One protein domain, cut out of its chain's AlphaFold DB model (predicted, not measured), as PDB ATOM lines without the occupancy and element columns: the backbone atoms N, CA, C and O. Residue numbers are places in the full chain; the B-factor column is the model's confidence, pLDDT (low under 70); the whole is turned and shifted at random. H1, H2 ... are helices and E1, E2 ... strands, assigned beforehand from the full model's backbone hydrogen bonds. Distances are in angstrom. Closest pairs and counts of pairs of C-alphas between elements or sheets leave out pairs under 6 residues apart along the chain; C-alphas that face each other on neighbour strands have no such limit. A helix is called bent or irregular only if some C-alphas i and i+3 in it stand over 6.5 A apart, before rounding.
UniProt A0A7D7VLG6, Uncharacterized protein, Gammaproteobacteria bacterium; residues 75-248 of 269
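AT A GLANCE: This is residues 75 to 248 of the 269 residues of an uncharacterized protein of Gammaproteobacteria bacterium (UniProt A0A7D7VLG6). A twisted sheet of four strands has as its long part the bent hairpin E2 and E3, which runs on past the short edge strands E1 and E6, with H2 over one face of it and H4 over the other. Away from the hairpin's tip, a small sheet of E4, E5 and E7 is covered on one face by H3, and H1 packs on H3 and reaches E1, while H5 lies off both sheets. The printed part has 174 residues with five named helices and seven named strands, in the order H1 E1 E2 E3 E4 E5 E6 H2 E7 H3 H4 H5. The sheet orders are E1 E2 E3 E6 and E4 E5 E7, both antiparallel, and the class is mixed, helices and strands. The whole is compact, with a radius of gyration of the C-alphas of 17.2 A and spans of 53 by 41 by 28 A.

HOW THE PARTS SIT: H1, residues 75 to 86, and H3, residues 202 to 214, touch, with Ala 79 and Ala 208 closest at 4.2 A between C-alphas, at a steep tilt of 47 degrees, opposite ways. E1, residues 91 to 94, E2, residues 98 to 112, and E3, residues 115 to 130, form a meander, each strand the antiparallel neighbour of the one before. N 93 and O 100, within hydrogen-bond range at 2.8 A, join the hairpin E1 and E2. In the hairpin E2 and E3, N 107 and O 121 are 2.8 A apart; E2 bends by 58 degrees at residue 101 and E3 by 61 degrees at residue 126. E6, residues 158 to 162, is antiparallel to E3, with N 126 and O 161 at 2.8 A. H1 and H2, residues 173 to 186, are on one face of this sheet and H4, residues 227 to 232, on the other, making three layers, helices on both faces. H1 lies over E1 and runs along the strands; the closest C-alphas are those of Arg 84 and Ile 92, 6.1 A. H2 lies over E2 and only just over E3, with 3 of its C-alphas there; its height over the sheet is 8.5 A, and the closest C-alphas of E2 and H2 are those of Thr 107 and His 183, 6.0 A. H4 only just lies over E2, with 3 C-alphas, and runs across the strands at 75 degrees on the local plane. E4, residues 135 to 140, and E5, residues 150 to 154, are a hairpin, with N 137 and O 152 at 2.8 A. E7, residues 191 to 195, is antiparallel to E5, with N 194 and O 151 at 2.8 A. H3 on one face of this sheet gives two layers, helix and sheet; it lies over E4 and E5 at a height of 9.1 A. H5, residues 241 to 247, is on neither sheet. Every O i to N i+4 pair is within hydrogen-bond range in H1, H3, H4 and H5, and 9 of 10 are in H2.

IN THESE COORDINATES: H1 begins at C-alpha 75, at (35.841, 33.718, -56.240), and is 15.7 A from first to last C-alpha. E2 spans 40.9 A and E3 41.8 A; C-alpha 115, where E3 begins, is at (74.180, 16.303, -25.882). H2 measures 20.1 A and H3 18.4 A. H5 ends at C-alpha 247, at (39.158, 22.993, -21.215).

THE WHOLE: The C-alphas of Asp 114 and Thr 221, 57.4 A apart, are the two farthest apart. The printed part has no cut. The link H3 to H4, residues 215 to 226, is long. The mean pLDDT of the printed part is 85.2; residues 113 to 116, 141 to 148 and 216 to 225 are under 70.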
ATOM      1  N   ASP A  75      34.405  33.893 -56.442       88.69
ATOM      2  CA  ASP A  75      35.841  33.718 -56.240       88.69
ATOM      3  C   ASP A  75      36.257  33.961 -54.786       88.69
ATOM      4  O   ASP A  75      37.017  33.165 -54.235       88.69
ATOM      5  N   GLU A  76      35.702  34.977 -54.116       86.94
ATOM      6  CA  GLU A  76      35.956  35.209 -52.687       86.94
ATOM      7  C   GLU A  76      35.469  34.042 -51.827       86.94
ATOM      8  O   GLU A  76      36.202  33.565 -50.961       86.94
ATOM      9  N   ARG A  77      34.262  33.519 -52.084       86.94
ATOM     10  CA  ARG A  77      33.746  32.346 -51.354       86.94
ATOM     11  C   ARG A  77      34.639  31.125 -51.557       86.94
ATOM     12  O   ARG A  77      34.966  30.424 -50.598       86.94
ATOM     13  N   LYS A  78      35.086  30.891 -52.793       90.38
ATOM     14  CA  LYS A  78      36.026  29.813 -53.117       90.38
ATOM     15  C   LYS A  78      37.367  29.999 -52.401       90.38
ATOM     16  O   LYS A  78      37.911  29.023 -51.884       90.38
ATOM     17  N   ALA A  79      37.879  31.227 -52.333       91.25
ATOM     18  CA  ALA A  79      39.113  31.561 -51.630       91.25
ATOM     19  C   ALA A  79      38.994  31.337 -50.113       91.25
ATOM     20  O   ALA A  79      39.853  30.679 -49.524       91.25
ATOM     21  N   ILE A  80      37.907  31.804 -49.491       89.12
ATOM     22  CA  ILE A  80      37.609  31.595 -48.065       89.12
ATOM     23  C   ILE A  80      37.572  30.100 -47.741       89.12
ATOM     24  O   ILE A  80      38.240  29.654 -46.807       89.12
ATOM     25  N   ASN A  81      36.854  29.313 -48.543       88.25
ATOM     26  CA  ASN A  81      36.749  27.868 -48.346       88.25
ATOM     27  C   ASN A  81      38.103  27.167 -48.514       88.25
ATOM     28  O   ASN A  81      38.455  26.303 -47.710       88.25
ATOM     29  N   ALA A  82      38.897  27.574 -49.510       91.62
ATOM     30  CA  ALA A  82      40.250  27.060 -49.692       91.62
ATOM     31  C   ALA A  82      41.143  27.364 -48.477       91.62
ATOM     32  O   ALA A  82      41.871  26.488 -48.022       91.62
ATOM     33  N   LEU A  83      41.056  28.566 -47.901       92.38
ATOM     34  CA  LEU A  83      41.841  28.957 -46.726       92.38
ATOM     35  C   LEU A  83      41.418  28.218 -45.459       92.38
ATOM     36  O   LEU A  83      42.277  27.664 -44.772       92.38
ATOM     37  N   ARG A  84      40.112  28.129 -45.192       90.12
ATOM     38  CA  ARG A  84      39.567  27.361 -44.060       90.12
ATOM     39  C   ARG A  84      39.952  25.879 -44.140       90.12
ATOM     40  O   ARG A  84      40.323  25.280 -43.134       90.12
ATOM     41  N   GLY A  85      39.910  25.294 -45.338       88.50
ATOM     42  CA  GLY A  85      40.290  23.898 -45.563       88.50
ATOM     43  C   GLY A  85      41.800  23.656 -45.652       88.50
ATOM     44  O   GLY A  85      42.256  22.551 -45.363       88.50
ATOM     45  N   GLY A  86      42.578  24.660 -46.058       91.56
ATOM     46  CA  GLY A  86      43.982  24.504 -46.431       91.56
ATOM     47  C   GLY A  86      44.990  24.901 -45.358       91.56
ATOM     48  O   GLY A  86      46.085  24.340 -45.329       91.56
ATOM     49  N   ILE A  87      44.649  25.825 -44.456       92.81
ATOM     50  CA  ILE A  87      45.540  26.235 -43.362       92.81
ATOM     51  C   ILE A  87      45.526  25.168 -42.254       92.81
ATOM     52  O   ILE A  87      44.471  24.683 -41.830       92.81
ATOM     53  N   ASP A  88      46.711  24.788 -41.769       92.06
ATOM     54  CA  ASP A  88      46.861  23.919 -40.595       92.06
ATOM     55  C   ASP A  88      46.749  24.754 -39.311       92.06
ATOM     56  O   ASP A  88      47.734  25.122 -38.669       92.06
ATOM     57  N   ALA A  89      45.513  25.125 -38.989       90.19
ATOM     58  CA  ALA A  89      45.134  25.890 -37.808       90.19
ATOM     59  C   ALA A  89      43.885  25.275 -37.170       90.19
ATOM     60  O   ALA A  89      43.110  24.586 -37.842       90.19
ATOM     61  N   ARG A  90      43.692  25.523 -35.868       84.94
ATOM     62  CA  ARG A  90      42.540  24.970 -35.141       84.94
ATOM     63  C   ARG A  90      41.256  25.773 -35.332       84.94
ATOM     64  O   ARG A  90      40.183  25.197 -35.431       84.94
ATOM     65  N   SER A  91      41.395  27.090 -35.403       86.44
ATOM     66  CA  SER A  91      40.317  28.057 -35.569       86.44
ATOM     67  C   SER A  91      40.770  29.031 -36.637       86.44
ATOM     68  O   SER A  91      41.928  29.459 -36.610       86.44
ATOM     69  N   ILE A  92      39.902  29.303 -37.606       88.25
ATOM     70  CA  ILE A  92      40.163  30.198 -38.729       88.25
ATOM     71  C   ILE A  92      38.925  31.065 -38.895       88.25
ATOM     72  O   ILE A  92      37.820  30.551 -39.057       88.25
ATOM     73  N   ASP A  93      39.135  32.369 -38.900       89.00
ATOM     74  CA  ASP A  93      38.112  33.368 -39.139       89.00
ATOM     75  C   ASP A  93      38.628  34.364 -40.179       89.00
ATOM     76  O   ASP A  93      39.789  34.774 -40.158       89.00
ATOM     77  N   ILE A  94      37.789  34.700 -41.151       89.12
ATOM     78  CA  ILE A  94      38.170  35.550 -42.277       89.12
ATOM     79  C   ILE A  94      37.182  36.698 -42.316       89.12
ATOM     80  O   ILE A  94      36.023  36.534 -42.686       89.12
ATOM     81  N   THR A  95      37.678  37.865 -41.933       86.38
ATOM     82  CA  THR A  95      36.922  39.117 -41.895       86.38
ATOM     83  C   THR A  95      37.268  39.967 -43.120       86.38
ATOM     84  O   THR A  95      38.249  39.669 -43.816       86.38
ATOM     85  N   PRO A  96      36.512  41.043 -43.407       85.25
ATOM     86  CA  PRO A  96      36.855  41.991 -44.468       85.25
ATOM     87  C   PRO A  96      38.276  42.556 -44.342       85.25
ATOM     88  O   PRO A  96      38.939  42.789 -45.346       85.25
ATOM     89  N   GLU A  97      38.773  42.698 -43.114       88.94
ATOM     90  CA  GLU A  97      40.051  43.353 -42.837       88.94
ATOM     91  C   GLU A  97      41.187  42.387 -42.503       88.94
ATOM     92  O   GLU A  97      42.348  42.711 -42.739       88.94
ATOM     93  N   ASN A  98      40.888  41.209 -41.952       92.75
ATOM     94  CA  ASN A  98      41.898  40.322 -41.380       92.75
ATOM     95  C   ASN A  98      41.648  38.842 -41.693       92.75
ATOM     96  O   ASN A  98      40.516  38.356 -41.641       92.75
ATOM     97  N   LEU A  99      42.741  38.118 -41.935       93.81
ATOM     98  CA  LEU A  99      42.826  36.665 -41.832       93.81
ATOM     99  C   LEU A  99      43.263  36.314 -40.404       93.81
ATOM    100  O   LEU A  99      44.425  36.511 -40.033       93.81
ATOM    101  N   ASN A 100      42.333  35.777 -39.625       94.88
ATOM    102  CA  ASN A 100      42.530  35.412 -38.233       94.88
ATOM    103  C   ASN A 100      42.643  33.895 -38.107       94.88
ATOM    104  O   ASN A 100      41.833  33.156 -38.663       94.88
ATOM    105  N   TYR A 101      43.626  33.399 -37.363       94.31
ATOM    106  CA  TYR A 101      43.681  31.972 -37.047       94.31
ATOM    107  C   TYR A 101      44.484  31.672 -35.785       94.31
ATOM    108  O   TYR A 101      45.368  32.431 -35.402       94.31
ATOM    109  N   ILE A 102      44.223  30.521 -35.163       93.75
ATOM    110  CA  ILE A 102      45.047  29.999 -34.067       93.75
ATOM    111  C   ILE A 102      45.855  28.806 -34.562       93.75
ATOM    112  O   ILE A 102      45.286  27.798 -34.992       93.75
ATOM    113  N   LYS A 103      47.185  28.896 -34.460       92.44
ATOM    114  CA  LYS A 103      48.092  27.781 -34.764       92.44
ATOM    115  C   LYS A 103      48.980  27.437 -33.579       92.44
ATOM    116  O   LYS A 103      49.321  28.287 -32.756       92.44
ATOM    117  N   LYS A 104      49.435  26.189 -33.589       90.19
ATOM    118  CA  LYS A 104      50.475  25.701 -32.694       90.19
ATOM    119  C   LYS A 104      51.849  26.071 -33.240       90.19
ATOM    120  O   LYS A 104      52.197  25.704 -34.362       90.19
ATOM    121  N   VAL A 105      52.643  26.776 -32.446       90.69
ATOM    122  CA  VAL A 105      54.014  27.164 -32.782       90.69
ATOM    123  C   VAL A 105      54.977  26.428 -31.863       90.69
ATOM    124  O   VAL A 105      54.975  26.635 -30.653       90.69
ATOM    125  N   CYS A 106      55.808  25.567 -32.446       90.38
ATOM    126  CA  CYS A 106      56.809  24.793 -31.722       90.38
ATOM    127  C   CYS A 106      58.189  25.433 -31.853       90.38
ATOM    128  O   CYS A 106      58.675  25.679 -32.956       90.38
ATOM    129  N   THR A 107      58.833  25.670 -30.716       89.88
ATOM    130  CA  THR A 107      60.196  26.187 -30.637       89.88
ATOM    131  C   THR A 107      61.091  25.119 -30.037       89.88
ATOM    132  O   THR A 107      60.779  24.563 -28.987       89.88
ATOM    133  N   GLN A 108      62.203  24.835 -30.714       88.38
ATOM    134  CA  GLN A 108      63.184  23.845 -30.277       88.38
ATOM    135  C   GLN A 108      64.488  24.521 -29.874       88.38
ATOM    136  O   GLN A 108      64.934  25.457 -30.546       88.38
ATOM    137  N   TRP A 109      65.134  24.038 -28.820       84.00
ATOM    138  CA  TRP A 109      66.441  24.509 -28.377       84.00
ATOM    139  C   TRP A 109      67.338  23.330 -27.996       84.00
ATOM    140  O   TRP A 109      66.901  22.428 -27.285       84.00
ATOM    141  N   LYS A 110      68.594  23.350 -28.459       83.44
ATOM    142  CA  LYS A 110      69.599  22.341 -28.105       83.44
ATOM    143  C   LYS A 110      70.250  22.725 -26.777       83.44
ATOM    144  O   LYS A 110      70.798  23.823 -26.668       83.44
ATOM    145  N   MET A 111      70.168  21.868 -25.758       71.94
ATOM    146  CA  MET A 111      70.638  22.222 -24.408       71.94
ATOM    147  C   MET A 111      72.156  22.409 -24.338       71.94
ATOM    148  O   MET A 111      72.618  23.361 -23.709       71.94
ATOM    149  N   SER A 112      72.906  21.545 -25.023       70.19
ATOM    150  CA  SER A 112      74.366  21.575 -25.117       70.19
ATOM    151  C   SER A 112      74.806  21.105 -26.510       70.19
ATOM    152  O   SER A 112      74.129  20.251 -27.088       70.19
ATOM    153  N   PRO A 113      75.904  21.628 -27.083       65.75
ATOM    154  CA  PRO A 113      76.467  21.102 -28.327       65.75
ATOM    155  C   PRO A 113      76.760  19.594 -28.265       65.75
ATOM    156  O   PRO A 113      76.534  18.921 -29.272       65.75
ATOM    157  N   ASP A 114      77.135  19.074 -27.092       67.62
ATOM    158  CA  ASP A 114      77.621  17.697 -26.899       67.62
ATOM    159  C   ASP A 114      76.526  16.685 -26.537       67.62
ATOM    160  O   ASP A 114      76.759  15.479 -26.535       67.62
ATOM    161  N   VAL A 115      75.317  17.161 -26.231       64.44
ATOM    162  CA  VAL A 115      74.180  16.303 -25.882       64.44
ATOM    163  C   VAL A 115      73.148  16.405 -26.990       64.44
ATOM    164  O   VAL A 115      72.683  17.501 -27.309       64.44
ATOM    165  N   ASP A 116      72.732  15.272 -27.552       69.88
ATOM    166  CA  ASP A 116      71.667  15.226 -28.561       69.88
ATOM    167  C   ASP A 116      70.264  15.339 -27.933       69.88
ATOM    168  O   ASP A 116      69.326  14.623 -28.273       69.88
ATOM    169  N   SER A 117      70.121  16.239 -26.954       76.81
ATOM    170  CA  SER A 117      68.852  16.538 -26.300       76.81
ATOM    171  C   SER A 117      68.299  17.865 -26.812       76.81
ATOM    172  O   SER A 117      68.870  18.952 -26.639       76.81
ATOM    173  N   TRP A 118      67.149  17.759 -27.471       81.62
ATOM    174  CA  TRP A 118      66.361  18.887 -27.940       81.62
ATOM    175  C   TRP A 118      65.191  19.099 -26.998       81.62
ATOM    176  O   TRP A 118      64.373  18.206 -26.794       81.62
ATOM    177  N   VAL A 119      65.063  20.313 -26.480       84.94
ATOM    178  CA  VAL A 119      63.871  20.710 -25.736       84.94
ATOM    179  C   VAL A 119      62.936  21.397 -26.710       84.94
ATOM    180  O   VAL A 119      63.300  22.403 -27.323       84.94
ATOM    181  N   THR A 120      61.735  20.845 -26.867       87.69
ATOM    182  CA  THR A 120      60.683  21.405 -27.718       87.69
ATOM    183  C   THR A 120      59.544  21.906 -26.844       87.69
ATOM    184  O   THR A 120      58.975  21.133 -26.081       87.69
ATOM    185  N   LYS A 121      59.164  23.176 -26.991       89.75
ATOM    186  CA  LYS A 121      57.930  23.717 -26.406       89.75
ATOM    187  C   LYS A 121      57.020  24.201 -27.521       89.75
ATOM    188  O   LYS A 121      57.440  24.993 -28.364       89.75
ATOM    189  N   CYS A 122      55.784  23.719 -27.518       89.75
ATOM    190  CA  CYS A 122      54.746  24.136 -28.447       89.75
ATOM    191  C   CYS A 122      53.695  24.955 -27.710       89.75
ATOM    192  O   CYS A 122      53.240  24.544 -26.646       89.75
ATOM    193  N   ILE A 123      53.311  26.089 -28.283       91.50
ATOM    194  CA  ILE A 123      52.340  27.009 -27.692       91.50
ATOM    195  C   ILE A 123      51.304  27.391 -28.741       91.50
ATOM    196  O   ILE A 123      51.622  27.431 -29.931       91.50
ATOM    197  N   ASP A 124      50.075  27.665 -28.319       92.75
ATOM    198  CA  ASP A 124      49.047  28.149 -29.233       92.75
ATOM    199  C   ASP A 124      49.071  29.676 -29.299       92.75
ATOM    200  O   ASP A 124      49.055  30.375 -28.281       92.75
ATOM    201  N   VAL A 125      49.126  30.186 -30.526       94.69
ATOM    202  CA  VAL A 125      49.230  31.613 -30.823       94.69
ATOM    203  C   VAL A 125      48.117  31.982 -31.794       94.69
ATOM    204  O   VAL A 125      47.980  31.373 -32.860       94.69
ATOM    205  N   ALA A 126      47.322  32.977 -31.413       95.81
ATOM    206  CA  ALA A 126      46.349  33.620 -32.278       95.81
ATOM    207  C   ALA A 126      47.050  34.665 -33.147       95.81
ATOM    208  O   ALA A 126      47.797  35.505 -32.645       95.81
ATOM    209  N   PHE A 127      46.803  34.607 -34.448       96.62
ATOM    210  CA  PHE A 127      47.297  35.536 -35.453       96.62
ATOM    211  C   PHE A 127      46.129  36.346 -35.997       96.62
ATOM    212  O   PHE A 127      45.075  35.779 -36.274       96.62
ATOM    213  N   SER A 128      46.354  37.642 -36.203       96.44
ATOM    214  CA  SER A 128      45.509  38.528 -37.007       96.44
ATOM    215  C   SER A 128      46.390  39.147 -38.079       96.44
ATOM    216  O   SER A 128      47.201  40.029 -37.785       96.44
ATOM    217  N   ILE A 129      46.279  38.646 -39.306       96.31
ATOM    218  CA  ILE A 129      47.021  39.156 -40.460       96.31
ATOM    219  C   ILE A 129      46.118  40.128 -41.205       96.31
ATOM    220  O   ILE A 129      45.093  39.716 -41.747       96.31
ATOM    221  N   SER A 130      46.522  41.394 -41.281       95.06
ATOM    222  CA  SER A 130      45.814  42.388 -42.083       95.06
ATOM    223  C   SER A 130      45.770  41.952 -43.550       95.06
ATOM    224  O   SER A 130      46.769  41.508 -44.118       95.06
ATOM    225  N   ARG A 131      44.617  42.104 -44.194       92.75
ATOM    226  CA  ARG A 131      44.449  41.883 -45.636       92.75
ATOM    227  C   ARG A 131      45.048  43.025 -46.455       92.75
ATOM    228  O   ARG A 131      45.459  42.807 -47.590       92.75
ATOM    229  N   LYS A 132      45.192  44.215 -45.858       92.88
ATOM    230  CA  LYS A 132      45.926  45.329 -46.464       92.88
ATOM    231  C   LYS A 132      47.396  44.956 -46.657       92.88
ATOM    232  O   LYS A 132      48.057  44.532 -45.707       92.88
ATOM    233  N   ASP A 133      47.878  45.145 -47.884       94.00
ATOM    234  CA  ASP A 133      49.226  44.792 -48.346       94.00
ATOM    235  C   ASP A 133      49.595  43.313 -48.144       94.00
ATOM    236  O   ASP A 133      50.778  42.969 -48.093       94.00
ATOM    237  N   LEU A 134      48.595  42.429 -48.037       95.62
ATOM    238  CA  LEU A 134      48.815  40.998 -47.874       95.62
ATOM    239  C   LEU A 134      49.405  40.394 -49.151       95.62
ATOM    240  O   LEU A 134      48.801  40.435 -50.221       95.62
ATOM    241  N   LYS A 135      50.591  39.799 -49.033       95.38
ATOM    242  CA  LYS A 135      51.328  39.200 -50.149       95.38
ATOM    243  C   LYS A 135      51.910  37.857 -49.751       95.38
ATOM    244  O   LYS A 135      52.328  37.650 -48.615       95.38
ATOM    245  N   VAL A 136      51.982  36.949 -50.719       95.06
ATOM    246  CA  VAL A 136      52.756  35.711 -50.591       95.06
ATOM    247  C   VAL A 136      54.150  35.972 -51.147       95.06
ATOM    248  O   VAL A 136      54.291  36.261 -52.333       95.06
ATOM    249  N   ASN A 137      55.163  35.844 -50.295       91.62
ATOM    250  CA  ASN A 137      56.569  35.976 -50.676       91.62
ATOM    251  C   ASN A 137      57.121  34.647 -51.193       91.62
ATOM    252  O   ASN A 137      57.824  34.609 -52.197       91.62
ATOM    253  N   GLU A 138      56.777  33.547 -50.521       88.56
ATOM    254  CA  GLU A 138      57.245  32.209 -50.875       88.56
ATOM    255  C   GLU A 138      56.135  31.179 -50.676       88.56
ATOM    256  O   GLU A 138      55.367  31.245 -49.711       88.56
ATOM    257  N   ALA A 139      56.087  30.189 -51.565       87.19
ATOM    258  CA  ALA A 139      55.236  29.018 -51.441       87.19
ATOM    259  C   ALA A 139      56.088  27.770 -51.674       87.19
ATOM    260  O   ALA A 139      56.753  27.650 -52.702       87.19
ATOM    261  N   GLY A 140      56.081  26.841 -50.722       75.62
ATOM    262  CA  GLY A 140      56.906  25.641 -50.801       75.62
ATOM    263  C   GLY A 140      56.121  24.389 -50.454       75.62
ATOM    264  O   GLY A 140      55.522  24.309 -49.381       75.62
ATOM    265  N   LYS A 141      56.182  23.382 -51.334       65.88
ATOM    266  CA  LYS A 141      55.957  21.987 -50.937       65.88
ATOM    267  C   LYS A 141      57.202  21.574 -50.169       65.88
ATOM    268  O   LYS A 141      58.311  21.656 -50.696       65.88
ATOM    269  N   GLY A 142      57.047  21.225 -48.899       57.66
ATOM    270  CA  GLY A 142      58.185  20.767 -48.122       57.66
ATOM    271  C   GLY A 142      58.882  19.582 -48.800       57.66
ATOM    272  O   GLY A 142      58.225  18.764 -49.441       57.66
ATOM    273  N   LYS A 143      60.215  19.486 -48.697       45.59
ATOM    274  CA  LYS A 143      60.946  18.319 -49.221       45.59
ATOM    275  C   LYS A 143      60.426  17.050 -48.535       45.59
ATOM    276  O   LYS A 143      60.250  17.076 -47.316       45.59
ATOM    277  N   LEU A 144      60.242  15.982 -49.324       41.28
ATOM    278  CA  LEU A 144      59.493  14.727 -49.091       41.28
ATOM    279  C   LEU A 144      59.530  14.083 -47.685       41.28
ATOM    280  O   LEU A 144      58.686  13.237 -47.411       41.28
ATOM    281  N   LEU A 145      60.469  14.443 -46.803       37.16
ATOM    282  CA  LEU A 145      60.626  13.855 -45.466       37.16
ATOM    283  C   LEU A 145      60.840  14.874 -44.325       37.16
ATOM    284  O   LEU A 145      60.739  14.487 -43.166       37.16
ATOM    285  N   TYR A 146      61.095  16.164 -44.606       42.81
ATOM    286  CA  TYR A 146      61.521  17.132 -43.569       42.81
ATOM    287  C   TYR A 146      60.995  18.568 -43.733       42.81
ATOM    288  O   TYR A 146      61.242  19.416 -42.876       42.81
ATOM    289  N   GLY A 147      60.271  18.881 -44.812       55.50
ATOM    290  CA  GLY A 147      59.682  20.208 -44.987       55.50
ATOM    291  C   GLY A 147      58.199  20.225 -44.632       55.50
ATOM    292  O   GLY A 147      57.426  19.430 -45.155       55.50
ATOM    293  N   GLN A 148      57.770  21.174 -43.801       65.62
ATOM    294  CA  GLN A 148      56.351  21.517 -43.714       65.62
ATOM    295  C   GLN A 148      55.965  22.384 -44.911       65.62
ATOM    296  O   GLN A 148      56.565  23.448 -45.117       65.62
ATOM    297  N   THR A 149      54.960  21.934 -45.664       83.31
ATOM    298  CA  THR A 149      54.299  22.736 -46.693       83.31
ATOM    299  C   THR A 149      53.740  24.000 -46.050       83.31
ATOM    300  O   THR A 149      53.082  23.950 -45.010       83.31
ATOM    301  N   GLY A 150      54.053  25.151 -46.628       90.00
ATOM    302  CA  GLY A 150      53.698  26.428 -46.030       90.00
ATOM    303  C   GLY A 150      53.843  27.585 -46.998       90.00
ATOM    304  O   GLY A 150      54.480  27.461 -48.046       90.00
ATOM    305  N   LEU A 151      53.256  28.708 -46.604       92.81
ATOM    306  CA  LEU A 151      53.368  29.988 -47.282       92.81
ATOM    307  C   LEU A 151      54.080  30.977 -46.367       92.81
ATOM    308  O   LEU A 151      53.700  31.120 -45.205       92.81
ATOM    309  N   THR A 152      55.082  31.674 -46.885       93.25
ATOM    310  CA  THR A 152      55.648  32.850 -46.223       93.25
ATOM    311  C   THR A 152      54.884  34.062 -46.727       93.25
ATOM    312  O   THR A 152      54.930  34.363 -47.921       93.25
ATOM    313  N   VAL A 153      54.181  34.756 -45.837       95.06
ATOM    314  CA  VAL A 153      53.366  35.927 -46.181       95.06
ATOM    315  C   VAL A 153      53.886  37.177 -45.498       95.06
ATOM    316  O   VAL A 153      54.443  37.091 -44.404       95.06
ATOM    317  N   SER A 154      53.681  38.327 -46.130       96.50
ATOM    318  CA  SER A 154      53.862  39.650 -45.531       96.50
ATOM    319  C   SER A 154      52.567  40.451 -45.602       96.50
ATOM    320  O   SER A 154      51.708  40.169 -46.432       96.50
ATOM    321  N   SER A 155      52.402  41.408 -44.694       96.56
ATOM    322  CA  SER A 155      51.212  42.260 -44.594       96.56
ATOM    323  C   SER A 155      51.573  43.616 -43.985       96.56
ATOM    324  O   SER A 155      52.633  43.753 -43.373       96.56
ATOM    325  N   ALA A 156      50.696  44.616 -44.106       95.44
ATOM    326  CA  ALA A 156      50.844  45.892 -43.408       95.44
ATOM    327  C   ALA A 156      50.968  45.716 -41.881       95.44
ATOM    328  O   ALA A 156      51.730  46.437 -41.236       95.44
ATOM    329  N   ALA A 157      50.238  44.752 -41.308       95.94
ATOM    330  CA  ALA A 157      50.259  44.471 -39.878       95.94
ATOM    331  C   ALA A 157      49.961  42.996 -39.580       95.94
ATOM    332  O   ALA A 157      49.048  42.398 -40.156       95.94
ATOM    333  N   ILE A 158      50.702  42.423 -38.630       96.12
ATOM    334  CA  ILE A 158      50.447  41.081 -38.093       96.12
ATOM    335  C   ILE A 158      50.420  41.158 -36.567       96.12
ATOM    336  O   ILE A 158      51.469  41.298 -35.931       96.12
ATOM    337  N   LYS A 159      49.230  41.037 -35.969       95.88
ATOM    338  CA  LYS A 159      49.088  40.908 -34.512       95.88
ATOM    339  C   LYS A 159      49.210  39.443 -34.109       95.88
ATOM    340  O   LYS A 159      48.763  38.551 -34.833       95.88
ATOM    341  N   ARG A 160      49.822  39.205 -32.950       94.38
ATOM    342  CA  ARG A 160      50.047  37.873 -32.380       94.38
ATOM    343  C   ARG A 160      49.715  37.917 -30.895       94.38
ATOM    344  O   ARG A 160      50.203  38.810 -30.206       94.38
ATOM    345  N   LYS A 161      48.911  36.977 -30.405       94.88
ATOM    346  CA  LYS A 161      48.519  36.899 -28.992       94.88
ATOM    347  C   LYS A 161      48.571  35.454 -28.510       94.88
ATOM    348  O   LYS A 161      48.139  34.545 -29.218       94.88
ATOM    349  N   TYR A 162      49.140  35.235 -27.329       94.12
ATOM    350  CA  TYR A 162      49.139  33.911 -26.715       94.12
ATOM    351  C   TYR A 162      47.731  33.556 -26.255       94.12
ATOM    352  O   TYR A 162      47.014  34.395 -25.715       94.12
ATOM    353  N   VAL A 163      47.352  32.297 -26.461       92.44
ATOM    354  CA  VAL A 163      46.083  31.774 -25.944       92.44
ATOM    355  C   VAL A 163      46.149  31.610 -24.419       92.44
ATOM    356  O   VAL A 163      45.132  31.711 -23.754       92.44
ATOM    357  N   THR A 164      47.336  31.386 -23.852       91.69
ATOM    358  CA  THR A 164      47.546  31.163 -22.411       91.69
ATOM    359  C   THR A 164      48.402  32.264 -21.779       91.69
ATOM    360  O   THR A 164      49.173  32.933 -22.471       91.69
ATOM    361  N   ALA A 165      48.254  32.480 -20.465       88.00
ATOM    362  CA  ALA A 165      48.789  33.660 -19.770       88.00
ATOM    363  C   ALA A 165      50.324  33.711 -19.706       88.00
ATOM    364  O   ALA A 165      50.933  34.740 -19.991       88.00
ATOM    365  N   ASP A 166      50.964  32.595 -19.355       89.81
ATOM    366  CA  ASP A 166      52.416  32.421 -19.446       89.81
ATOM    367  C   ASP A 166      52.704  30.987 -19.900       89.81
ATOM    368  O   ASP A 166      52.903  30.103 -19.061       89.81
ATOM    369  N   PRO A 167      52.754  30.726 -21.221       89.81
ATOM    370  CA  PRO A 167      53.020  29.382 -21.724       89.81
ATOM    371  C   PRO A 167      54.436  28.894 -21.390       89.81
ATOM    372  O   PRO A 167      54.795  27.766 -21.712       89.81
ATOM    373  N   TRP A 168      55.276  29.729 -20.777       90.94
ATOM    374  CA  TRP A 168      56.648  29.404 -20.417       90.94
ATOM    375  C   TRP A 168      56.831  29.197 -18.909       90.94
ATOM    376  O   TRP A 168      57.957  28.947 -18.476       90.94
ATOM    377  N   LYS A 169      55.765  29.330 -18.103       89.50
ATOM    378  CA  LYS A 169      55.812  29.309 -16.631       89.50
ATOM    379  C   LYS A 169      56.468  28.048 -16.076       89.50
ATOM    380  O   LYS A 169      57.332  28.155 -15.213       89.50
ATOM    381  N   ASN A 170      56.103  26.893 -16.624       86.25
ATOM    382  CA  ASN A 170      56.514  25.581 -16.120       86.25
ATOM    383  C   ASN A 170      57.881  25.116 -16.657       86.25
ATOM    384  O   ASN A 170      58.298  23.990 -16.415       86.25
ATOM    385  N   LEU A 171      58.601  25.966 -17.398       87.38
ATOM    386  CA  LEU A 171      59.952  25.657 -17.863       87.38
ATOM    387  C   LEU A 171      60.999  26.098 -16.840       87.38
ATOM    388  O   LEU A 171      60.899  27.178 -16.256       87.38
ATOM    389  N   ARG A 172      62.082  25.318 -16.715       87.94
ATOM    390  CA  ARG A 172      63.279  25.741 -15.970       87.94
ATOM    391  C   ARG A 172      63.783  27.093 -16.489       87.94
ATOM    392  O   ARG A 172      63.757  27.344 -17.695       87.94
ATOM    393  N   ALA A 173      64.263  27.956 -15.592       87.19
ATOM    394  CA  ALA A 173      64.601  29.350 -15.901       87.19
ATOM    395  C   ALA A 173      65.617  29.517 -17.052       87.19
ATOM    396  O   ALA A 173      65.481  30.414 -17.895       87.19
ATOM    397  N   ASP A 174      66.604  28.622 -17.122       83.31
ATOM    398  CA  ASP A 174      67.635  28.582 -18.159       83.31
ATOM    399  C   ASP A 174      67.067  28.228 -19.545       83.31
ATOM    400  O   ASP A 174      67.508  28.775 -20.559       83.31
ATOM    401  N   MET A 175      66.046  27.368 -19.595       86.62
ATOM    402  CA  MET A 175      65.341  26.992 -20.824       86.62
ATOM    403  C   MET A 175      64.291  28.029 -21.224       86.62
ATOM    404  O   MET A 175      64.215  28.402 -22.396       86.62
ATOM    405  N   LYS A 176      63.522  28.525 -20.244       90.62
ATOM    406  CA  LYS A 176      62.467  29.534 -20.402       90.62
ATOM    407  C   LYS A 176      62.971  30.716 -21.219       90.62
ATOM    408  O   LYS A 176      62.394  31.047 -22.251       90.62
ATOM    409  N   THR A 177      64.093  31.299 -20.805       90.06
ATOM    410  CA  THR A 177      64.661  32.490 -21.448       90.06
ATOM    411  C   THR A 177      65.089  32.217 -22.892       90.06
ATOM    412  O   THR A 177      64.792  33.007 -23.789       90.06
ATOM    413  N   LYS A 178      65.759  31.085 -23.145       90.81
ATOM    414  CA  LYS A 178      66.281  30.738 -24.477       90.81
ATOM    415  C   LYS A 178      65.158  30.422 -25.466       90.81
ATOM    416  O   LYS A 178      65.162  30.944 -26.580       90.81
ATOM    417  N   LEU A 179      64.186  29.609 -25.052       90.75
ATOM    418  CA  LEU A 179      63.033  29.248 -25.877       90.75
ATOM    419  C   LEU A 179      62.133  30.454 -26.144       90.75
ATOM    420  O   LEU A 179      61.805  30.694 -27.304       90.75
ATOM    421  N   LYS A 180      61.817  31.253 -25.116       92.69
ATOM    422  CA  LYS A 180      61.018  32.475 -25.265       92.69
ATOM    423  C   LYS A 180      61.676  33.452 -26.238       92.69
ATOM    424  O   LYS A 180      61.046  33.859 -27.207       92.69
ATOM    425  N   ARG A 181      62.970  33.744 -26.065       91.75
ATOM    426  CA  ARG A 181      63.701  34.656 -26.960       91.75
ATOM    427  C   ARG A 181      63.760  34.141 -28.396       91.75
ATOM    428  O   ARG A 181      63.625  34.921 -29.334       91.75
ATOM    429  N   LYS A 182      63.974  32.834 -28.586       91.25
ATOM    430  CA  LYS A 182      63.970  32.219 -29.920       91.25
ATOM    431  C   LYS A 182      62.587  32.299 -30.565       91.25
ATOM    432  O   LYS A 182      62.503  32.604 -31.749       91.25
ATOM    433  N   HIS A 183      61.528  32.054 -29.797       91.44
ATOM    434  CA  HIS A 183      60.152  32.184 -30.262       91.44
ATOM    435  C   HIS A 183      59.842  33.622 -30.688       91.44
ATOM    436  O   HIS A 183      59.449  33.847 -31.826       91.44
ATOM    437  N   GLU A 184      60.105  34.596 -29.815       91.25
ATOM    438  CA  GLU A 184      59.875  36.016 -30.088       91.25
ATOM    439  C   GLU A 184      60.662  36.485 -31.313       91.25
ATOM    440  O   GLU A 184      60.098  37.140 -32.181       91.25
ATOM    441  N   LYS A 185      61.929  36.078 -31.455       90.25
ATOM    442  CA  LYS A 185      62.732  36.386 -32.648       90.25
ATOM    443  C   LYS A 185      62.098  35.847 -33.937       90.25
ATOM    444  O   LYS A 185      62.172  36.508 -34.968       90.25
ATOM    445  N   ASN A 186      61.514  34.652 -33.892       84.94
ATOM    446  CA  ASN A 186      60.901  34.018 -35.060       84.94
ATOM    447  C   ASN A 186      59.516  34.593 -35.398       84.94
ATOM    448  O   ASN A 186      59.073  34.474 -36.537       84.94
ATOM    449  N   GLU A 187      58.836  35.192 -34.422       84.31
ATOM    450  CA  GLU A 187      57.459  35.682 -34.541       84.31
ATOM    451  C   GLU A 187      57.369  37.218 -34.474       84.31
ATOM    452  O   GLU A 187      56.324  37.779 -34.156       84.31
ATOM    453  N   GLN A 188      58.448  37.932 -34.794       84.62
ATOM    454  CA  GLN A 188      58.462  39.394 -34.873       84.62
ATOM    455  C   GLN A 188      58.257  39.913 -36.303       84.62
ATOM    456  O   GLN A 188      58.581  39.257 -37.292       84.62
ATOM    457  N   GLY A 189      57.732  41.137 -36.399       90.94
ATOM    458  CA  GLY A 189      57.591  41.879 -37.650       90.94
ATOM    459  C   GLY A 189      56.358  41.522 -38.484       90.94
ATOM    460  O   GLY A 189      55.416  40.864 -38.027       90.94
ATOM    461  N   ASN A 190      56.399  41.977 -39.735       94.69
ATOM    462  CA  ASN A 190      55.291  41.954 -40.691       94.69
ATOM    463  C   ASN A 190      55.327  40.760 -41.653       94.69
ATOM    464  O   ASN A 190      54.648  40.775 -42.675       94.69
ATOM    465  N   THR A 191      56.094  39.725 -41.310       93.38
ATOM    466  CA  THR A 191      56.193  38.476 -42.068       93.38
ATOM    467  C   THR A 191      55.876  37.301 -41.149       93.38
ATOM    468  O   THR A 191      56.257  37.292 -39.977       93.38
ATOM    469  N   THR A 192      55.169  36.291 -41.650       93.00
ATOM    470  CA  THR A 192      54.957  35.036 -40.915       93.00
ATOM    471  C   THR A 192      54.810  33.853 -41.865       93.00
ATOM    472  O   THR A 192      54.475  34.009 -43.040       93.00
ATOM    473  N   LYS A 193      55.052  32.649 -41.342       92.44
ATOM    474  CA  LYS A 193      54.811  31.396 -42.055       92.44
ATOM    475  C   LYS A 193      53.433  30.841 -41.694       92.44
ATOM    476  O   LYS A 193      53.185  30.481 -40.537       92.44
ATOM    477  N   ILE A 194      52.567  30.713 -42.691       93.38
ATOM    478  CA  ILE A 194      51.299  29.986 -42.612       93.38
ATOM    479  C   ILE A 194      51.588  28.524 -42.959       93.38
ATOM    480  O   ILE A 194      52.035  28.216 -44.063       93.38
ATOM    481  N   GLN A 195      51.374  27.621 -42.006       92.19
ATOM    482  CA  GLN A 195      51.494  26.186 -42.258       92.19
ATOM    483  C   GLN A 195      50.252  25.700 -42.999       92.19
ATOM    484  O   GLN A 195      49.130  26.092 -42.671       92.19
ATOM    485  N   LEU A 196      50.460  24.863 -44.009       91.75
ATOM    486  CA  LEU A 196      49.386  24.282 -44.797       91.75
ATOM    487  C   LEU A 196      49.170  22.824 -44.402       91.75
ATOM    488  O   LEU A 196      50.116  22.099 -44.080       91.75
ATOM    489  N   ARG A 197      47.918  22.372 -44.478       89.25
ATOM    490  CA  ARG A 197      47.580  20.958 -44.307       89.25
ATOM    491  C   ARG A 197      48.245  20.136 -45.406       89.25
ATOM    492  O   ARG A 197      48.449  20.608 -46.521       89.25
ATOM    493  N   LYS A 198      48.525  18.863 -45.116       86.25
ATOM    494  CA  LYS A 198      49.191  17.946 -46.063       86.25
ATOM    495  C   LYS A 198      48.473  17.828 -47.414       86.25
ATOM    496  O   LYS A 198      49.126  17.598 -48.423       86.25
ATOM    497  N   THR A 199      47.149  17.968 -47.418       84.62
ATOM    498  CA  THR A 199      46.291  17.863 -48.607       84.62
ATOM    499  C   THR A 199      46.105  19.186 -49.346       84.62
ATOM    500  O   THR A 199      45.488  19.198 -50.404       84.62
ATOM    501  N   ALA A 200      46.583  20.303 -48.794       89.12
ATOM    502  CA  ALA A 200      46.413  21.612 -49.402       89.12
ATOM    503  C   ALA A 200      47.395  21.796 -50.567       89.12
ATOM    504  O   ALA A 200      48.592  21.531 -50.427       89.12
ATOM    505  N   ASP A 201      46.903  22.299 -51.700       90.56
ATOM    506  CA  ASP A 201      47.762  22.682 -52.816       90.56
ATOM    507  C   ASP A 201      48.296  24.114 -52.625       90.56
ATOM    508  O   ASP A 201      47.502  25.057 -52.573       90.56
ATOM    509  N   PRO A 202      49.624  24.334 -52.549       91.06
ATOM    510  CA  PRO A 202      50.176  25.669 -52.339       91.06
ATOM    511  C   PRO A 202      49.784  26.678 -53.419       91.06
ATOM    512  O   PRO A 202      49.602  27.843 -53.090       91.06
ATOM    513  N   GLY A 203      49.622  26.259 -54.678       92.19
ATOM    514  CA  GLY A 203      49.212  27.152 -55.764       92.19
ATOM    515  C   GLY A 203      47.788  27.668 -55.562       92.19
ATOM    516  O   GLY A 203      47.549  28.875 -55.627       92.19
ATOM    517  N   GLN A 204      46.861  26.773 -55.215       94.00
ATOM    518  CA  GLN A 204      45.501  27.145 -54.821       94.00
ATOM    519  C   GLN A 204      45.505  28.098 -53.619       94.00
ATOM    520  O   GLN A 204      44.770  29.085 -53.623       94.00
ATOM    521  N   MET A 205      46.350  27.838 -52.619       95.00
ATOM    522  CA  MET A 205      46.455  28.688 -51.432       95.00
ATOM    523  C   MET A 205      47.007  30.082 -51.748       95.00
ATOM    524  O   MET A 205      46.508  31.070 -51.215       95.00
ATOM    525  N   VAL A 206      47.996  30.185 -52.640       95.38
ATOM    526  CA  VAL A 206      48.519  31.475 -53.114       95.38
ATOM    527  C   VAL A 206      47.430  32.280 -53.811       95.38
ATOM    528  O   VAL A 206      47.264  33.462 -53.516       95.38
ATOM    529  N   ASN A 207      46.666  31.642 -54.698       95.88
ATOM    530  CA  ASN A 207      45.569  32.305 -55.398       95.88
ATOM    531  C   ASN A 207      44.479  32.755 -54.421       95.88
ATOM    532  O   ASN A 207      44.036  33.893 -54.507       95.88
ATOM    533  N   ALA A 208      44.120  31.920 -53.444       95.19
ATOM    534  CA  ALA A 208      43.145  32.283 -52.422       95.19
ATOM    535  C   ALA A 208      43.582  33.509 -51.597       95.19
ATOM    536  O   ALA A 208      42.770  34.394 -51.337       95.19
ATOM    537  N   ILE A 209      44.865  33.598 -51.220       94.75
ATOM    538  CA  ILE A 209      45.399  34.773 -50.515       94.75
ATOM    539  C   ILE A 209      45.342  36.024 -51.393       94.75
ATOM    540  O   ILE A 209      44.937  37.072 -50.901       94.75
ATOM    541  N   ARG A 210      45.710  35.924 -52.676       94.75
ATOM    542  CA  ARG A 210      45.631  37.055 -53.617       94.75
ATOM    543  C   ARG A 210      44.196  37.551 -53.777       94.75
ATOM    544  O   ARG A 210      43.943  38.728 -53.567       94.75
ATOM    545  N   THR A 211      43.250  36.641 -54.010       93.44
ATOM    546  CA  THR A 211      41.823  36.978 -54.100       93.44
ATOM    547  C   THR A 211      41.328  37.694 -52.843       93.44
ATOM    548  O   THR A 211      40.609  38.681 -52.953       93.44
ATOM    549  N   LEU A 212      41.732  37.252 -51.646       89.00
ATOM    550  CA  LEU A 212      41.381  37.960 -50.411       89.00
ATOM    551  C   LEU A 212      42.079  39.314 -50.251       89.00
ATOM    552  O   LEU A 212      41.494  40.217 -49.655       89.00
ATOM    553  N   ALA A 213      43.319  39.458 -50.707       90.44
ATOM    554  CA  ALA A 213      44.043  40.724 -50.629       90.44
ATOM    555  C   ALA A 213      43.409  41.797 -51.533       90.44
ATOM    556  O   ALA A 213      43.337  42.958 -51.139       90.44
ATOM    557  N   ASP A 214      42.900  41.392 -52.700       87.38
ATOM    558  CA  ASP A 214      42.292  42.289 -53.693       87.38
ATOM    559  C   ASP A 214      40.820  42.621 -53.378       87.38
ATOM    560  O   ASP A 214      40.285  43.660 -53.775       87.38
ATOM    561  N   ALA A 215      40.152  41.741 -52.635       81.69
ATOM    562  CA  ALA A 215      38.776  41.914 -52.202       81.69
ATOM    563  C   ALA A 215      38.638  43.069 -51.193       81.69
ATOM    564  O   ALA A 215      39.106  42.986 -50.059       81.69
ATOM    565  N   THR A 216      37.956  44.140 -51.600       64.44
ATOM    566  CA  THR A 216      37.862  45.408 -50.851       64.44
ATOM    567  C   THR A 216      36.502  45.662 -50.190       64.44
ATOM    568  O   THR A 216      36.402  46.572 -49.375       64.44
ATOM    569  N   ASN A 217      35.458  44.873 -50.491       57.12
ATOM    570  CA  ASN A 217      34.064  45.299 -50.265       57.12
ATOM    571  C   ASN A 217      33.139  44.256 -49.607       57.12
ATOM    572  O   ASN A 217      31.948  44.209 -49.911       57.12
ATOM    573  N   ALA A 218      33.634  43.428 -48.688       57.03
ATOM    574  CA  ALA A 218      32.741  42.545 -47.935       57.03
ATOM    575  C   ALA A 218      32.122  43.295 -46.740       57.03
ATOM    576  O   ALA A 218      32.837  43.711 -45.830       57.03
ATOM    577  N   LYS A 219      30.791  43.460 -46.715       53.59
ATOM    578  CA  LYS A 219      30.065  43.843 -45.492       53.59
ATOM    579  C   LYS A 219      29.978  42.629 -44.571       53.59
ATOM    580  O   LYS A 219      29.606  41.544 -45.003       53.59
ATOM    581  N   GLN A 220      30.330  42.820 -43.306       52.16
ATOM    582  CA  GLN A 220      30.251  41.779 -42.288       52.16
ATOM    583  C   GLN A 220      28.810  41.699 -41.768       52.16
ATOM    584  O   GLN A 220      28.287  42.680 -41.241       52.16
ATOM    585  N   THR A 221      28.159  40.550 -41.930       38.84
ATOM    586  CA  THR A 221      26.837  40.259 -41.361       38.84
ATOM    587  C   THR A 221      26.981  39.134 -40.341       38.84
ATOM    588  O   THR A 221      27.395  38.036 -40.690       38.84
ATOM    589  N   GLY A 222      26.673  39.439 -39.074       47.12
ATOM    590  CA  GLY A 222      26.558  38.467 -37.980       47.12
ATOM    591  C   GLY A 222      27.876  37.813 -37.557       47.12
ATOM    592  O   GLY A 222      28.326  36.847 -38.162       47.12
ATOM    593  N   VAL A 223      28.494  38.321 -36.488       48.47
ATOM    594  CA  VAL A 223      29.666  37.684 -35.874       48.47
ATOM    595  C   VAL A 223      29.192  36.860 -34.687       48.47
ATOM    596  O   VAL A 223      29.079  37.373 -33.576       48.47
ATOM    597  N   ASP A 224      28.961  35.569 -34.905       56.75
ATOM    598  CA  ASP A 224      29.184  34.630 -33.813       56.75
ATOM    599  C   ASP A 224      30.668  34.733 -33.447       56.75
ATOM    600  O   ASP A 224      31.541  34.546 -34.299       56.75
ATOM    601  N   SER A 225      30.964  35.119 -32.203       67.25
ATOM    602  CA  SER A 225      32.337  35.323 -31.737       67.25
ATOM    603  C   SER A 225      33.118  34.013 -31.860       67.25
ATOM    604  O   SER A 225      32.950  33.083 -31.068       67.25
ATOM    605  N   THR A 226      33.954  33.923 -32.895       80.62
ATOM    606  CA  THR A 226      34.829  32.774 -33.115       80.62
ATOM    607  C   THR A 226      35.856  32.684 -31.986       80.62
ATOM    608  O   THR A 226      36.205  33.686 -31.358       80.62
ATOM    609  N   GLU A 227      36.389  31.488 -31.721       84.75
ATOM    610  CA  GLU A 227      37.433  31.319 -30.701       84.75
ATOM    611  C   GLU A 227      38.605  32.288 -30.926       84.75
ATOM    612  O   GLU A 227      39.082  32.918 -29.983       84.75
ATOM    613  N   VAL A 228      39.048  32.430 -32.179       85.75
ATOM    614  CA  VAL A 228      40.138  33.339 -32.532       85.75
ATOM    615  C   VAL A 228      39.765  34.805 -32.326       85.75
ATOM    616  O   VAL A 228      40.589  35.544 -31.793       85.75
ATOM    617  N   ALA A 229      38.537  35.216 -32.658       85.25
ATOM    618  CA  ALA A 229      38.063  36.569 -32.378       85.25
ATOM    619  C   ALA A 229      38.083  36.854 -30.870       85.25
ATOM    620  O   ALA A 229      38.631  37.868 -30.448       85.25
ATOM    621  N   ARG A 230      37.599  35.912 -30.049       87.69
ATOM    622  CA  ARG A 230      37.635  36.028 -28.587       87.69
ATOM    623  C   ARG A 230      39.054  36.128 -28.036       87.69
ATOM    624  O   ARG A 230      39.270  36.913 -27.128       87.69
ATOM    625  N   VAL A 231      40.015  35.347 -28.539       89.19
ATOM    626  CA  VAL A 231      41.415  35.416 -28.064       89.19
ATOM    627  C   VAL A 231      42.079  36.735 -28.467       89.19
ATOM    628  O   VAL A 231      42.875  37.279 -27.700       89.19
ATOM    629  N   LEU A 232      41.782  37.236 -29.669       89.75
ATOM    630  CA  LEU A 232      42.342  38.482 -30.195       89.75
ATOM    631  C   LEU A 232      41.738  39.738 -29.556       89.75
ATOM    632  O   LEU A 232      42.371  40.787 -29.643       89.75
ATOM    633  N   ASP A 233      40.575  39.635 -28.911       90.50
ATOM    634  CA  ASP A 233      39.944  40.734 -28.179       90.50
ATOM    635  C   ASP A 233      40.837  41.232 -27.030       90.50
ATOM    636  O   ASP A 233      41.464  40.438 -26.319       90.50
ATOM    637  N   ASP A 234      40.916  42.547 -26.838       89.00
ATOM    638  CA  ASP A 234      41.769  43.160 -25.817       89.00
ATOM    639  C   ASP A 234      41.313  42.825 -24.387       89.00
ATOM    640  O   ASP A 234      42.155  42.719 -23.494       89.00
ATOM    641  N   SER A 235      40.022  42.552 -24.170       89.62
ATOM    642  CA  SER A 235      39.470  42.123 -22.882       89.62
ATOM    643  C   SER A 235      39.708  40.640 -22.579       89.62
ATOM    644  O   SER A 235      39.325  40.159 -21.509       89.62
ATOM    645  N   TYR A 236      40.305  39.877 -23.503       89.69
ATOM    646  CA  TYR A 236      40.593  38.464 -23.282       89.69
ATOM    647  C   TYR A 236      41.580  38.275 -22.133       89.69
ATOM    648  O   TYR A 236      42.742  38.680 -22.222       89.69
ATOM    649  N   THR A 237      41.119  37.592 -21.086       91.12
ATOM    650  CA  THR A 237      41.968  37.126 -19.990       91.12
ATOM    651  C   THR A 237      42.389  35.689 -20.290       91.12
ATOM    652  O   THR A 237      41.546  34.789 -20.239       91.12
ATOM    653  N   PRO A 238      43.659  35.452 -20.659       89.00
ATOM    654  CA  PRO A 238      44.104  34.118 -21.019       89.00
ATOM    655  C   PRO A 238      44.130  33.204 -19.780       89.00
ATOM    656  O   PRO A 238      44.633  33.622 -18.734       89.00
ATOM    657  N   PRO A 239      43.632  31.959 -19.876       88.75
ATOM    658  CA  PRO A 239      43.732  30.985 -18.797       88.75
ATOM    659  C   PRO A 239      45.186  30.550 -18.562       88.75
ATOM    660  O   PRO A 239      46.083  30.759 -19.394       88.75
ATOM    661  N   THR A 240      45.418  29.898 -17.427       88.44
ATOM    662  CA  THR A 240      46.657  29.151 -17.169       88.44
ATOM    663  C   THR A 240      46.811  27.978 -18.143       88.44
ATOM    664  O   THR A 240      45.862  27.585 -18.823       88.44
ATOM    665  N   GLU A 241      48.018  27.413 -18.249       84.00
ATOM    666  CA  GLU A 241      48.243  26.254 -19.123       84.00
ATOM    667  C   GLU A 241      47.430  25.040 -18.644       84.00
ATOM    668  O   GLU A 241      46.865  24.316 -19.459       84.00
ATOM    669  N   GLU A 242      47.284  24.871 -17.331       83.69
ATOM    670  CA  GLU A 242      46.519  23.794 -16.709       83.69
ATOM    671  C   GLU A 242      45.013  23.919 -16.993       83.69
ATOM    672  O   GLU A 242      44.393  22.968 -17.473       83.69
ATOM    673  N   GLU A 243      44.429  25.100 -16.769       84.44
ATOM    674  CA  GLU A 243      43.021  25.385 -17.091       84.44
ATOM    675  C   GLU A 243      42.753  25.242 -18.591       84.44
ATOM    676  O   GLU A 243      41.732  24.694 -19.011       84.44
ATOM    677  N   TYR A 244      43.695  25.708 -19.411       82.25
ATOM    678  CA  TYR A 244      43.597  25.612 -20.854       82.25
ATOM    679  C   TYR A 244      43.550  24.156 -21.318       82.25
ATOM    680  O   TYR A 244      42.658  23.791 -22.085       82.25
ATOM    681  N   LEU A 245      44.462  23.314 -20.827       80.19
ATOM    682  CA  LEU A 245      44.486  21.886 -21.137       80.19
ATOM    683  C   LEU A 245      43.224  21.170 -20.636       80.19
ATOM    684  O   LEU A 245      42.674  20.351 -21.368       80.19
ATOM    685  N   ALA A 246      42.722  21.519 -19.448       80.06
ATOM    686  CA  ALA A 246      41.484  20.959 -18.898       80.06
ATOM    687  C   ALA A 246      40.232  21.349 -19.708       80.06
ATOM    688  O   ALA A 246      39.263  20.591 -19.756       80.06
ATOM    689  N   SER A 247      40.253  22.514 -20.361       75.12
ATOM    690  CA  SER A 247      39.158  22.993 -21.215       75.12
ATOM    691  C   SER A 247      39.120  22.346 -22.605       75.12
ATOM    692  O   SER A 247      38.109  22.455 -23.301       75.12
ATOM    693  N   GLN A 248      40.201  21.681 -23.032       71.06
ATOM    694  CA  GLN A 248      40.240  21.031 -24.341       71.06
ATOM    695  C   GLN A 248      39.301  19.813 -24.361       71.06
ATOM    696  O   GLN A 248      39.315  19.009 -23.425       71.06
TER     697      GLN A 248